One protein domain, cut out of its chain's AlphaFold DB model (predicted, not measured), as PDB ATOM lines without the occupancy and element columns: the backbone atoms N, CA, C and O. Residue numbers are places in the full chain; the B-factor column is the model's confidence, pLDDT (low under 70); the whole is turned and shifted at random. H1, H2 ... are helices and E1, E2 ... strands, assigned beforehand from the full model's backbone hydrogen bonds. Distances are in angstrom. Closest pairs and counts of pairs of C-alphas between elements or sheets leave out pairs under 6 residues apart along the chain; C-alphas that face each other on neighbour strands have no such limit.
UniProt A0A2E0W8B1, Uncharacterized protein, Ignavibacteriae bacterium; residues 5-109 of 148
ATOM      1  N   ILE A   5     184.306 222.497 252.811       98.56
ATOM      2  CA  ILE A   5     185.558 223.075 253.293       98.56
ATOM      3  C   ILE A   5     185.383 224.589 253.238       98.56
ATOM      4  O   ILE A   5     185.453 225.197 252.173       98.56
ATOM      5  N   LYS A   6     185.114 225.192 254.394       98.56
ATOM      6  CA  LYS A   6     184.907 226.636 254.512       98.56
ATOM      7  C   LYS A   6     186.196 227.398 254.307       98.56
ATOM      8  O   LYS A   6     186.178 228.435 253.664       98.56
ATOM      9  N   ILE A   7     187.289 226.874 254.849       98.31
ATOM     10  CA  ILE A   7     188.627 227.442 254.711       98.31
ATOM     11  C   ILE A   7     189.607 226.280 254.634       98.31
ATOM     12  O   ILE A   7     189.516 225.357 255.443       98.31
ATOM     13  N   ILE A   8     190.556 226.345 253.706       98.50
ATOM     14  CA  ILE A   8     191.779 225.546 253.724       98.50
ATOM     15  C   ILE A   8     192.963 226.449 253.390       98.50
ATOM     16  O   ILE A   8     192.994 227.054 252.326       98.50
ATOM     17  N   ASN A   9     193.947 226.506 254.283       98.50
ATOM     18  CA  ASN A   9     195.226 227.176 254.075       98.50
ATOM     19  C   ASN A   9     196.354 226.145 254.169       98.50
ATOM     20  O   ASN A   9     196.487 225.431 255.167       98.50
ATOM     21  N   VAL A  10     197.182 226.079 253.133       97.75
ATOM     22  CA  VAL A  10     198.317 225.165 253.009       97.75
ATOM     23  C   VAL A  10     199.603 225.972 253.168       97.75
ATOM     24  O   VAL A  10     200.084 226.622 252.247       97.75
ATOM     25  N   ASN A  11     200.168 225.908 254.370       96.38
ATOM     26  CA  ASN A  11     201.319 226.701 254.805       96.38
ATOM     27  C   ASN A  11     202.639 225.910 254.791       96.38
ATOM     28  O   ASN A  11     203.679 226.419 255.211       96.38
ATOM     29  N   ALA A  12     202.613 224.651 254.345       94.00
ATOM     30  CA  ALA A  12     203.793 223.807 254.210       94.00
ATOM     31  C   ALA A  12     203.863 223.158 252.821       94.00
ATOM     32  O   ALA A  12     202.832 222.864 252.215       94.00
ATOM     33  N   PRO A  13     205.076 222.881 252.319       93.31
ATOM     34  CA  PRO A  13     205.255 222.190 251.052       93.31
ATOM     35  C   PRO A  13     204.839 220.715 251.143       93.31
ATOM     36  O   PRO A  13     205.389 219.923 251.916       93.31
ATOM     37  N   PHE A  14     203.911 220.325 250.270       96.06
ATOM     38  CA  PHE A  14     203.497 218.942 250.066       96.06
ATOM     39  C   PHE A  14     203.835 218.495 248.647       96.06
ATOM     40  O   PHE A  14     203.477 219.147 247.670       96.06
ATOM     41  N   LYS A  15     204.494 217.342 248.514       95.75
ATOM     42  CA  LYS A  15     204.698 216.715 247.203       95.75
ATOM     43  C   LYS A  15     203.363 216.292 246.595       95.75
ATOM     44  O   LYS A  15     203.140 216.481 245.401       95.75
ATOM     45  N   TYR A  16     202.507 215.712 247.432       96.25
ATOM     46  CA  TYR A  16     201.157 215.298 247.088       96.25
ATOM     47  C   TYR A  16     200.202 215.861 248.131       96.25
ATOM     48  O   TYR A  16     200.466 215.733 249.323       96.25
ATOM     49  N   LEU A  17     199.092 216.421 247.680       98.00
ATOM     50  CA  LEU A  17     197.944 216.774 248.499       98.00
ATOM     51  C   LEU A  17     196.726 216.315 247.715       98.00
ATOM     52  O   LEU A  17     196.632 216.608 246.524       98.00
ATOM     53  N   TRP A  18     195.862 215.541 248.348       98.38
ATOM     54  CA  TRP A  18     194.677 214.999 247.703       98.38
ATOM     55  C   TRP A  18     193.600 214.716 248.737       98.38
ATOM     56  O   TRP A  18     193.897 214.377 249.886       98.38
ATOM     57  N   LEU A  19     192.350 214.810 248.297       98.69
ATOM     58  CA  LEU A  19     191.191 214.322 249.023       98.69
ATOM     59  C   LEU A  19     190.591 213.145 248.263       98.69
ATOM     60  O   LEU A  19     190.532 213.173 247.035       98.69
ATOM     61  N   LYS A  20     190.158 212.115 248.988       98.56
ATOM     62  CA  LYS A  20     189.477 210.956 248.415       98.56
ATOM     63  C   LYS A  20     188.083 210.794 249.006       98.56
ATOM     64  O   LYS A  20     187.936 210.847 250.229       98.56
ATOM     65  N   TYR A  21     187.106 210.569 248.138       98.50
ATOM     66  CA  TYR A  21     185.774 210.074 248.464       98.50
ATOM     67  C   TYR A  21     185.899 208.560 248.671       98.50
ATOM     68  O   TYR A  21     186.184 207.833 247.724       98.50
ATOM     69  N   VAL A  22     185.824 208.090 249.917       97.81
ATOM     70  CA  VAL A  22     186.080 206.688 250.283       97.81
ATOM     71  C   VAL A  22     184.764 205.923 250.439       97.81
ATOM     72  O   VAL A  22     184.026 206.129 251.403       97.81
ATOM     73  N   ASN A  23     184.522 205.004 249.504       94.19
ATOM     74  CA  ASN A  23     183.300 204.202 249.408       94.19
ATOM     75  C   ASN A  23     183.487 202.750 249.852       94.19
ATOM     76  O   ASN A  23     182.524 202.105 250.253       94.19
ATOM     77  N   ASP A  24     184.713 202.244 249.761       94.75
ATOM     78  CA  ASP A  24     185.075 200.900 250.201       94.75
ATOM     79  C   ASP A  24     186.576 200.865 250.536       94.75
ATOM     80  O   ASP A  24     187.288 201.875 250.443       94.75
ATOM     81  N   ILE A  25     187.077 199.705 250.930       95.25
ATOM     82  CA  ILE A  25     188.454 199.498 251.353       95.25
ATOM     83  C   ILE A  25     189.029 198.194 250.793       95.25
ATOM     84  O   ILE A  25     188.328 197.212 250.572       95.25
ATOM     85  N   ASP A  26     190.349 198.155 250.642       94.81
ATOM     86  CA  ASP A  26     191.089 196.933 250.326       94.81
ATOM     87  C   ASP A  26     192.292 196.794 251.261       94.81
ATOM     88  O   ASP A  26     193.318 197.461 251.103       94.81
ATOM     89  N   LEU A  27     192.178 195.905 252.252       93.88
ATOM     90  CA  LEU A  27     193.238 195.670 253.235       93.88
ATOM     91  C   LEU A  27     194.424 194.862 252.679       93.88
ATOM     92  O   LEU A  27     195.454 194.760 253.361       93.88
ATOM     93  N   SER A  28     194.323 194.321 251.457       93.31
ATOM     94  CA  SER A  28     195.404 193.580 250.799       93.31
ATOM     95  C   SER A  28     196.520 194.492 250.275       93.31
ATOM     96  O   SER A  28     197.663 194.046 250.165       93.31
ATOM     97  N   VAL A  29     196.223 195.777 250.041       94.44
ATOM     98  CA  VAL A  29     197.167 196.805 249.575       94.44
ATOM     99  C   VAL A  29     197.370 197.899 250.629       94.44
ATOM    100  O   VAL A  29     196.559 198.066 251.532       94.44
ATOM    101  N   HIS A  30     198.473 198.652 250.557       89.88
ATOM    102  CA  HIS A  30     198.786 199.721 251.518       89.88
ATOM    103  C   HIS A  30     198.655 201.128 250.909       89.88
ATOM    104  O   HIS A  30     198.603 201.313 249.692       89.88
ATOM    105  N   CYS A  31     198.700 202.149 251.772       94.00
ATOM    106  CA  CYS A  31     198.656 203.566 251.396       94.00
ATOM    107  C   CYS A  31     197.355 203.956 250.676       94.00
ATOM    108  O   CYS A  31     196.302 203.423 250.978       94.00
ATOM    109  N   ALA A  32     197.375 204.943 249.780       96.19
ATOM    110  CA  ALA A  32     196.158 205.498 249.179       96.19
ATOM    111  C   ALA A  32     195.331 204.478 248.374       96.19
ATOM    112  O   ALA A  32     194.136 204.684 248.182       96.19
ATOM    113  N   LYS A  33     195.955 203.379 247.928       96.56
ATOM    114  CA  LYS A  33     195.290 202.308 247.178       96.56
ATOM    115  C   LYS A  33     194.323 201.485 248.029       96.56
ATOM    116  O   LYS A  33     193.397 200.925 247.471       96.56
ATOM    117  N   CYS A  34     194.513 201.437 249.352       96.69
ATOM    118  CA  CYS A  34     193.626 200.684 250.244       96.69
ATOM    119  C   CYS A  34     192.288 201.386 250.498       96.69
ATOM    120  O   CYS A  34     191.413 200.808 251.127       96.69
ATOM    121  N   LEU A  35     192.158 202.644 250.076       97.75
ATOM    122  CA  LEU A  35     190.931 203.423 250.150       97.75
ATOM    123  C   LEU A  35     190.315 203.404 248.752       97.75
ATOM    124  O   LEU A  35     190.908 203.973 247.836       97.75
ATOM    125  N   ILE A  36     189.183 202.736 248.559       97.44
ATOM    126  CA  ILE A  36     188.513 202.627 247.257       97.44
ATOM    127  C   ILE A  36     187.560 203.809 247.074       97.44
ATOM    128  O   ILE A  36     186.807 204.164 247.979       97.44
ATOM    129  N   GLY A  37     187.612 204.409 245.886       96.62
ATOM    130  CA  GLY A  37     186.787 205.540 245.466       96.62
ATOM    131  C   GLY A  37     187.594 206.577 244.686       96.62
ATOM    132  O   GLY A  37     188.742 206.314 244.308       96.62
ATOM    133  N   GLU A  38     187.005 207.748 244.467       97.94
ATOM    134  CA  GLU A  38     187.546 208.764 243.563       97.94
ATOM    135  C   GLU A  38     188.303 209.871 244.297       97.94
ATOM    136  O   GLU A  38     188.011 210.219 245.445       97.94
ATOM    137  N   TYR A  39     189.308 210.427 243.624       98.44
ATOM    138  CA  TYR A  39     189.990 211.626 244.097       98.44
ATOM    139  C   TYR A  39     189.185 212.867 243.718       98.44
ATOM    140  O   TYR A  39     188.690 212.972 242.601       98.44
ATOM    141  N   SER A  40     189.108 213.833 244.631       98.31
ATOM    142  CA  SER A  40     188.556 215.152 244.328       98.31
ATOM    143  C   SER A  40     189.417 215.867 243.292       98.31
ATOM    144  O   SER A  40     190.636 215.956 243.451       98.31
ATOM    145  N   LEU A  41     188.785 216.422 242.258       97.62
ATOM    146  CA  LEU A  41     189.437 217.301 241.287       97.62
ATOM    147  C   LEU A  41     189.666 218.693 241.887       97.62
ATOM    148  O   LEU A  41     190.610 219.389 241.508       97.62
ATOM    149  N   LYS A  42     188.824 219.076 242.855       97.88
ATOM    150  CA  LYS A  42     188.898 220.357 243.567       97.88
ATOM    151  C   LYS A  42     190.066 220.432 244.546       97.88
ATOM    152  O   LYS A  42     190.497 221.536 244.836       97.88
ATOM    153  N   ILE A  43     190.584 219.303 245.047       97.88
ATOM    154  CA  ILE A  43     191.680 219.266 246.031       97.88
ATOM    155  C   ILE A  43     192.946 218.647 245.446       97.88
ATOM    156  O   ILE A  43     193.022 217.441 245.219       97.88
ATOM    157  N   ASN A  44     193.986 219.465 245.290       96.38
ATOM    158  CA  ASN A  44     195.285 219.037 244.781       96.38
ATOM    159  C   ASN A  44     196.443 219.816 245.441       96.38
ATOM    160  O   ASN A  44     196.233 220.701 246.268       96.38
ATOM    161  N   ASN A  45     197.687 219.488 245.082       93.94
ATOM    162  CA  ASN A  45     198.902 220.082 245.660       93.94
ATOM    163  C   ASN A  45     199.221 221.517 245.216       93.94
ATOM    164  O   ASN A  45     200.243 222.049 245.642       93.94
ATOM    165  N   GLN A  46     198.382 222.130 244.383       94.81
ATOM    166  CA  GLN A  46     198.508 223.530 243.980       94.81
ATOM    167  C   GLN A  46     197.692 224.466 244.879       94.81
ATOM    168  O   GLN A  46     197.910 225.675 244.836       94.81
ATOM    169  N   ILE A  47     196.797 223.927 245.715       94.62
ATOM    170  CA  ILE A  47     196.051 224.717 246.698       94.62
ATOM    171  C   ILE A  47     197.018 225.378 247.676       94.62
ATOM    172  O   ILE A  47     197.838 224.707 248.306       94.62
ATOM    173  N   GLN A  48     196.857 226.689 247.841       95.56
ATOM    174  CA  GLN A  48     197.512 227.477 248.886       95.56
ATOM    175  C   GLN A  48     196.495 228.029 249.877       95.56
ATOM    176  O   GLN A  48     196.675 227.887 251.082       95.56
ATOM    177  N   SER A  49     195.422 228.635 249.378       97.62
ATOM    178  CA  SER A  49     194.317 229.136 250.185       97.62
ATOM    179  C   SER A  49     193.052 229.091 249.345       97.62
ATOM    180  O   SER A  49     193.031 229.658 248.259       97.62
ATOM    181  N   GLU A  50     192.036 228.382 249.819       97.81
ATOM    182  CA  GLU A  50     190.738 228.272 249.157       97.81
ATOM    183  C   GLU A  50     189.622 228.261 250.206       97.81
ATOM    184  O   GLU A  50     189.833 227.898 251.371       97.81
ATOM    185  N   SER A  51     188.417 228.636 249.791       97.75
ATOM    186  CA  SER A  51     187.237 228.687 250.653       97.75
ATOM    187  C   SER A  51     185.995 228.178 249.936       97.75
ATOM    188  O   SER A  51     185.921 228.179 248.711       97.75
ATOM    189  N   ASP A  52     185.003 227.768 250.721       98.19
ATOM    190  CA  ASP A  52     183.681 227.346 250.241       98.19
ATOM    191  C   ASP A  52     183.699 226.214 249.195       98.19
ATOM    192  O   ASP A  52     182.842 226.131 248.312       98.19
ATOM    193  N   ILE A  53     184.647 225.279 249.326       98.38
ATOM    194  CA  ILE A  53     184.702 224.083 248.482       98.38
ATOM    195  C   ILE A  53     183.661 223.081 248.982       98.38
ATOM    196  O   ILE A  53     183.838 222.422 250.010       98.38
ATOM    197  N   VAL A  54     182.578 222.930 248.224       98.31
ATOM    198  CA  VAL A  54     181.586 221.873 248.450       98.31
ATOM    199  C   VAL A  54     182.140 220.540 247.939       98.31
ATOM    200  O   VAL A  54     182.595 220.453 246.796       98.31
ATOM    201  N   LEU A  55     182.101 219.500 248.775       98.19
ATOM    202  CA  LEU A  55     182.547 218.147 248.421       98.19
ATOM    203  C   LEU A  55     181.392 217.326 247.827       98.19
ATOM    204  O   LEU A  55     180.922 216.371 248.438       98.19
ATOM    205  N   ASP A  56     180.901 217.751 246.664       97.75
ATOM    206  CA  ASP A  56     179.725 217.215 245.961       97.75
ATOM    207  C   ASP A  56     180.055 216.487 244.648       97.75
ATOM    208  O   ASP A  56     179.154 216.213 243.859       97.75
ATOM    209  N   GLU A  57     181.330 216.176 244.401       97.62
ATOM    210  CA  GLU A  57     181.736 215.476 243.172       97.62
ATOM    211  C   GLU A  57     181.273 214.014 243.181       97.62
ATOM    212  O   GLU A  57     180.981 213.466 242.126       97.62
ATOM    213  N   GLU A  58     181.171 213.405 244.367       95.38
ATOM    214  CA  GLU A  58     180.733 212.023 244.563       95.38
ATOM    215  C   GLU A  58     179.962 211.867 245.880       95.38
ATOM    216  O   GLU A  58     180.228 212.548 246.877       95.38
ATOM    217  N   ILE A  59     179.022 210.919 245.916       93.88
ATOM    218  CA  ILE A  59     178.369 210.518 247.167       93.88
ATOM    219  C   ILE A  59     179.295 209.549 247.894       93.88
ATOM    220  O   ILE A  59     179.597 208.478 247.379       93.88
ATOM    221  N   SER A  60     179.702 209.912 249.111       95.06
ATOM    222  CA  SER A  60     180.598 209.092 249.920       95.06
ATOM    223  C   SER A  60     180.248 209.109 251.400       95.06
ATOM    224  O   SER A  60     179.855 210.142 251.953       95.06
ATOM    225  N   GLN A  61     180.429 207.957 252.051       92.25
ATOM    226  CA  GLN A  61     180.275 207.821 253.501       92.25
ATOM    227  C   GLN A  61     181.458 208.441 254.248       92.25
ATOM    228  O   GLN A  61     181.285 209.061 255.301       92.25
ATOM    229  N   TYR A  62     182.653 208.314 253.671       97.75
ATOM    230  CA  TYR A  62     183.903 208.730 254.282       97.75
ATOM    231  C   TYR A  62     184.722 209.609 253.339       97.75
ATOM    232  O   TYR A  62     184.645 209.510 252.115       97.75
ATOM    233  N   TYR A  63     185.549 210.466 253.919       98.50
ATOM    234  CA  TYR A  63     186.426 211.379 253.204       98.50
ATOM    235  C   TYR A  63     187.812 211.305 253.828       98.50
ATOM    236  O   TYR A  63     187.951 211.218 255.052       98.50
ATOM    237  N   TYR A  64     188.847 211.343 252.993       98.62
ATOM    238  CA  TYR A  64     190.226 211.277 253.460       98.62
ATOM    239  C   TYR A  64     191.101 212.322 252.777       98.62
ATOM    240  O   TYR A  64     191.383 212.211 251.586       98.62
ATOM    241  N   LEU A  65     191.561 213.310 253.542       98.62
ATOM    242  CA  LEU A  65     192.517 214.325 253.105       98.62
ATOM    243  C   LEU A  65     193.930 213.927 253.544       98.62
ATOM    244  O   LEU A  65     194.195 213.726 254.734       98.62
ATOM    245  N   CYS A  66     194.847 213.826 252.582       98.25
ATOM    246  CA  CYS A  66     196.231 213.431 252.818       98.25
ATOM    247  C   CYS A  66     197.216 214.401 252.169       98.25
ATOM    248  O   CYS A  66     197.147 214.650 250.967       98.25
ATOM    249  N   GLY A  67     198.176 214.878 252.960       97.62
ATOM    250  CA  GLY A  67     199.333 215.642 252.500       97.62
ATOM    251  C   GLY A  67     200.625 214.862 252.740       97.62
ATOM    252  O   GLY A  67     200.977 214.575 253.884       97.62
ATOM    253  N   VAL A  68     201.363 214.534 251.679       96.38
ATOM    254  CA  VAL A  68     202.699 213.920 251.759       96.38
ATOM    255  C   VAL A  68     203.750 215.024 251.718       96.38
ATOM    256  O   VAL A  68     203.917 215.687 250.695       96.38
ATOM    257  N   SER A  69     204.436 215.232 252.840       94.81
ATOM    258  CA  SER A  69     205.347 216.366 253.043       94.81
ATOM    259  C   SER A  69     206.569 216.352 252.117       94.81
ATOM    260  O   SER A  69     207.034 215.294 251.684       94.81
ATOM    261  N   LEU A  70     207.109 217.544 251.842       91.25
ATOM    262  CA  LEU A  70     208.408 217.746 251.203       91.25
ATOM    263  C   LEU A  70     209.300 218.621 252.116       91.25
ATOM    264  O   LEU A  70     208.891 219.721 252.453       91.25
ATOM    265  N   PRO A  71     210.510 218.198 252.531       88.88
ATOM    266  CA  PRO A  71     211.119 216.888 252.301       88.88
ATOM    267  C   PRO A  71     210.295 215.762 252.939       88.88
ATOM    268  O   PRO A  71     209.571 216.000 253.902       88.88
ATOM    269  N   TYR A  72     210.432 214.535 252.425       87.94
ATOM    270  CA  TYR A  72     209.664 213.368 252.877       87.94
ATOM    271  C   TYR A  72     209.956 213.007 254.341       87.94
ATOM    272  O   TYR A  72     210.818 212.181 254.641       87.94
ATOM    273  N   ARG A  73     209.212 213.616 255.267       89.62
ATOM    274  CA  ARG A  73     209.266 213.339 256.705       89.62
ATOM    275  C   ARG A  73     207.895 212.863 257.150       89.62
ATOM    276  O   ARG A  73     206.959 213.646 257.230       89.62
ATOM    277  N   TRP A  74     207.762 211.578 257.475       85.44
ATOM    278  CA  TRP A  74     206.458 210.986 257.801       85.44
ATOM    279  C   TRP A  74     205.724 211.683 258.951       85.44
ATOM    280  O   TRP A  74     204.501 211.764 258.917       85.44
ATOM    281  N   SER A  75     206.452 212.219 259.935       90.06
ATOM    282  CA  SER A  75     205.881 213.005 261.040       90.06
ATOM    283  C   SER A  75     205.190 214.290 260.584       90.06
ATOM    284  O   SER A  75     204.346 214.801 261.309       90.06
ATOM    285  N   ASN A  76     205.548 214.799 259.404       94.06
ATOM    286  CA  ASN A  76     205.039 216.040 258.834       94.06
ATOM    287  C   ASN A  76     203.907 215.785 257.835       94.06
ATOM    288  O   ASN A  76     203.314 216.739 257.343       94.06
ATOM    289  N   ASN A  77     203.580 214.526 257.533       96.12
ATOM    290  CA  ASN A  77     202.436 214.230 256.683       96.12
ATOM    291  C   ASN A  77     201.144 214.663 257.372       96.12
ATOM    292  O   ASN A  77     200.969 214.461 258.574       96.12
ATOM    293  N   PHE A  78     200.237 215.237 256.596       97.69
ATOM    294  CA  PHE A  78     198.908 215.581 257.062       97.69
ATOM    295  C   PHE A  78     197.950 214.429 256.763       97.69
ATOM    296  O   PHE A  78     197.964 213.868 255.667       97.69
ATOM    297  N   HIS A  79     197.112 214.096 257.740       97.88
ATOM    298  CA  HIS A  79     196.043 213.118 257.600       97.88
ATOM    299  C   HIS A  79     194.802 213.638 258.326       97.88
ATOM    300  O   HIS A  79     194.873 214.013 259.504       97.88
ATOM    301  N   LEU A  80     193.672 213.650 257.630       98.50
ATOM    302  CA  LEU A  80     192.364 213.965 258.187       98.50
ATOM    303  C   LEU A  80     191.336 213.035 257.545       98.50
ATOM    304  O   LEU A  80     191.050 213.145 256.355       98.50
ATOM    305  N   ALA A  81     190.814 212.111 258.345       98.38
ATOM    306  CA  ALA A  81     189.686 211.273 257.980       98.38
ATOM    307  C   ALA A  81     188.418 211.858 258.598       98.38
ATOM    308  O   ALA A  81     188.446 212.321 259.739       98.38
ATOM    309  N   PHE A  82     187.314 211.854 257.865       98.44
ATOM    310  CA  PHE A  82     186.050 212.388 258.358       98.44
ATOM    311  C   PHE A  82     184.854 211.782 257.630       98.44
ATOM    312  O   PHE A  82     184.998 211.113 256.608       98.44
ATOM    313  N   ARG A  83     183.663 212.028 258.170       97.50
ATOM    314  CA  ARG A  83     182.378 211.681 257.555       97.50
ATOM    315  C   ARG A  83     181.429 212.866 257.599       97.50
ATOM    316  O   ARG A  83     181.617 213.784 258.400       97.50
ATOM    317  N   PHE A  84     180.398 212.828 256.760       97.44
ATOM    318  CA  PHE A  84     179.330 213.819 256.823       97.44
ATOM    319  C   PHE A  84     178.589 213.726 258.162       97.44
ATOM    320  O   PHE A  84     178.193 212.645 258.596       97.44
ATOM    321  N   LYS A  85     178.366 214.879 258.793       97.56
ATOM    322  CA  LYS A  85     177.513 215.015 259.975       97.56
ATOM    323  C   LYS A  85     176.912 216.414 260.000       97.56
ATOM    324  O   LYS A  85     177.600 217.386 260.305       97.56
ATOM    325  N   ALA A  86     175.628 216.511 259.659       97.25
ATOM    326  CA  ALA A  86     174.918 217.784 259.578       97.25
ATOM    327  C   ALA A  86     175.055 218.600 260.876       97.25
ATOM    328  O   ALA A  86     174.924 218.059 261.976       97.25
ATOM    329  N   GLY A  87     175.342 219.897 260.741       97.06
ATOM    330  CA  GLY A  87     175.471 220.826 261.871       97.06
ATOM    331  C   GLY A  87     176.728 220.648 262.731       97.06
ATOM    332  O   GLY A  87     176.900 221.381 263.700       97.06
ATOM    333  N   SER A  88     177.610 219.700 262.402       98.00
ATOM    334  CA  SER A  88     178.928 219.563 263.037       98.00
ATOM    335  C   SER A  88     180.010 220.240 262.202       98.00
ATOM    336  O   SER A  88     179.858 220.397 260.989       98.00
ATOM    337  N   SER A  89     181.109 220.627 262.843       98.25
ATOM    338  CA  SER A  89     182.265 221.191 262.158       98.25
ATOM    339  C   SER A  89     183.575 220.605 262.667       98.25
ATOM    340  O   SER A  89     183.712 220.205 263.825       98.25
ATOM    341  N   ILE A  90     184.552 220.568 261.768       98.62
ATOM    342  CA  ILE A  90     185.944 220.241 262.060       98.62
ATOM    343  C   ILE A  90     186.729 221.543 262.000       98.62
ATOM    344  O   ILE A  90     186.580 222.302 261.046       98.62
ATOM    345  N   SER A  91     187.594 221.767 262.985       98.44
ATOM    346  CA  SER A  91     188.636 222.792 262.939       98.44
ATOM    347  C   SER A  91     189.967 222.129 263.267       98.44
ATOM    348  O   SER A  91     190.143 221.570 264.352       98.44
ATOM    349  N   ALA A  92     190.885 222.138 262.307       97.94
ATOM    350  CA  ALA A  92     192.195 221.529 262.450       97.94
ATOM    351  C   ALA A  92     193.278 222.496 261.979       97.94
ATOM    352  O   ALA A  92     193.216 223.018 260.874       97.94
ATOM    353  N   ASN A  93     194.307 222.677 262.802       98.12
ATOM    354  CA  ASN A  93     195.525 223.387 262.435       98.12
ATOM    355  C   ASN A  93     196.719 222.538 262.871       98.12
ATOM    356  O   ASN A  93     197.057 222.472 264.054       98.12
ATOM    357  N   ARG A  94     197.287 221.788 261.928       97.25
ATOM    358  CA  ARG A  94     198.398 220.869 262.192       97.25
ATOM    359  C   ARG A  94     199.154 220.556 260.918       97.25
ATOM    360  O   ARG A  94     198.591 220.578 259.829       97.25
ATOM    361  N   ASN A  95     200.428 220.209 261.067       96.44
ATOM    362  CA  ASN A  95     201.261 219.699 259.977       96.44
ATOM    363  C   ASN A  95     201.276 220.605 258.730       96.44
ATOM    364  O   ASN A  95     201.459 220.114 257.627       96.44
ATOM    365  N   GLY A  96     201.097 221.920 258.906       96.56
ATOM    366  CA  GLY A  96     201.107 222.890 257.811       96.56
ATOM    367  C   GLY A  96     199.800 223.022 257.031       96.56
ATOM    368  O   GLY A  96     199.810 223.675 255.993       96.56
ATOM    369  N   ILE A  97     198.695 222.443 257.510       98.31
ATOM    370  CA  ILE A  97     197.353 222.712 256.987       98.31
ATOM    371  C   ILE A  97     196.480 223.248 258.117       98.31
ATOM    372  O   ILE A  97     196.349 222.624 259.174       98.31
ATOM    373  N   GLU A  98     195.879 224.400 257.862       98.62
ATOM    374  CA  GLU A  98     194.749 224.927 258.613       98.62
ATOM    375  C   GLU A  98     193.490 224.691 257.783       98.62
ATOM    376  O   GLU A  98     193.453 225.029 256.603       98.62
ATOM    377  N   ILE A  99     192.475 224.065 258.369       98.62
ATOM    378  CA  ILE A  99     191.252 223.708 257.659       98.62
ATOM    379  C   ILE A  99     190.038 223.763 258.583       98.62
ATOM    380  O   ILE A  99     190.078 223.281 259.719       98.62
ATOM    381  N   ILE A 100     188.946 224.319 258.061       98.75
ATOM    382  CA  ILE A 100     187.622 224.292 258.675       98.75
ATOM    383  C   ILE A 100     186.663 223.611 257.707       98.75
ATOM    384  O   ILE A 100     186.543 224.025 256.553       98.75
ATOM    385  N   ILE A 101     185.971 222.576 258.179       98.75
ATOM    386  CA  ILE A 101     184.984 221.834 257.389       98.75
ATOM    387  C   ILE A 101     183.644 221.877 258.111       98.75
ATOM    388  O   ILE A 101     183.539 221.429 259.250       98.75
ATOM    389  N   GLU A 102     182.618 222.398 257.452       98.62
ATOM    390  CA  GLU A 102     181.231 222.339 257.904       98.62
ATOM    391  C   GLU A 102     180.553 221.042 257.461       98.62
ATOM    392  O   GLU A 102     180.901 220.436 256.445       98.62
ATOM    393  N   ASN A 103     179.539 220.642 258.227       98.19
ATOM    394  CA  ASN A 103     178.795 219.398 258.072       98.19
ATOM    395  C   ASN A 103     179.682 218.148 258.095       98.19
ATOM    396  O   ASN A 103     179.454 217.190 257.350       98.19
ATOM    397  N   ALA A 104     180.692 218.152 258.960       98.44
ATOM    398  CA  ALA A 104     181.670 217.083 259.058       98.44
ATOM    399  C   ALA A 104     181.992 216.724 260.511       98.44
ATOM    400  O   ALA A 104     181.970 217.567 261.407       98.44
ATOM    401  N   GLU A 105     182.329 215.455 260.723       98.06
ATOM    402  CA  GLU A 105     182.870 214.927 261.974       98.06
ATOM    403  C   GLU A 105     184.201 214.225 261.702       98.06
ATOM    404  O   GLU A 105     184.271 213.325 260.862       98.06
ATOM    405  N   GLU A 106     185.253 214.638 262.413       98.19
ATOM    406  CA  GLU A 106     186.573 214.018 262.300       98.19
ATOM    407  C   GLU A 106     186.554 212.606 262.891       98.19
ATOM    408  O   GLU A 106     186.126 212.384 264.025       98.19
ATOM    409  N   ILE A 107     187.101 211.658 262.135       96.94
ATOM    410  CA  ILE A 107     187.353 210.294 262.583       96.94
ATOM    411  C   ILE A 107     188.824 210.221 262.982       96.94
ATOM    412  O   ILE A 107     189.726 210.215 262.140       96.94
ATOM    413  N   LYS A 108     189.079 210.174 264.291       95.50
ATOM    414  CA  LYS A 108     190.443 210.025 264.808       95.50
ATOM    415  C   LYS A 108     190.983 208.651 264.421       95.50
ATOM    416  O   LYS A 108     190.432 207.635 264.829       95.50
ATOM    417  N   ILE A 109     192.076 208.644 263.660       93.12
ATOM    418  CA  ILE A 109     192.744 207.419 263.211       93.12
ATOM    419  C   ILE A 109     193.433 206.765 264.411       93.12
ATOM    420  O   ILE A 109     194.423 207.293 264.925       93.12
TER     421      ILE A 109
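What this domain is: This is residues 5 to 109 of the 148 residues of an uncharacterized protein of Ignavibacteriae bacterium (UniProt A0A2E0W8B1). One antiparallel sheet of six strands is curled like part of a barrel, left open between its edge strands E2 and E3. The short helix H1 lies off at one side and only grazes the sheet, and the long link of residues 35 to 48 leads from H1 to E3. The printed part has 105 residues, in the order E1 E2 H1 E3 E4 E5 E6, and is mostly strand. Across the sheet the order is E2 E4 E5 E6 E1 E3. The whole is compact, with a radius of gyration of the C-alphas of 13.0 A and spans of 35 by 34 by 25 A.

Where its parts are: E2, residues 14 to 22, is 21.3 A long, and E4, residues 62 to 69, 22.8 A. E5, residues 78 to 94, bends by 172 degrees at residue 91, and its end C-alphas are 7.4 A apart. E6, residues 97 to 107, spans 16.9 A, bends by 122 degrees at residue 103 and ends at C-alpha 107 (187.353, 210.294, 262.583). E1, residues 5 to 10, begins at C-alpha 5 (185.558, 223.075, 253.293). E3 is residues 49 to 54 and H1 residues 31 to 34.

How they stand to each other: The twisted sheet holds the meander E4 E5 E6, each strand the antiparallel neighbour of the one before, with hairpins E4 and E5, E5 and E6. N 65 and O 80 are 2.9 A apart, N 92 and O 99 2.9 A. E6 pairs with E1 through N 9 and O 98, 2.8 A, E1 with E3 through N 8 and O 50, 2.9 A, and E4 with E2 through N 20 and O 64, 2.9 A. E2 and E3 are apart. H1 is only just on the sheet, with 5 pairs of C-alphas within 10 A, and only grazes it with residues 32 to 34. H1 is too short for an O i to N i+4 pair; its one O i to N i+3 pair is within range.

The domain as a whole: The C-alphas of Pro 71 and Gly 87, the two farthest apart, are 37.1 A apart. The printed part has no cut. The link from H1 to E3 is long. Mean pLDDT of the printed part is 96.5, and no printed residue is under 70.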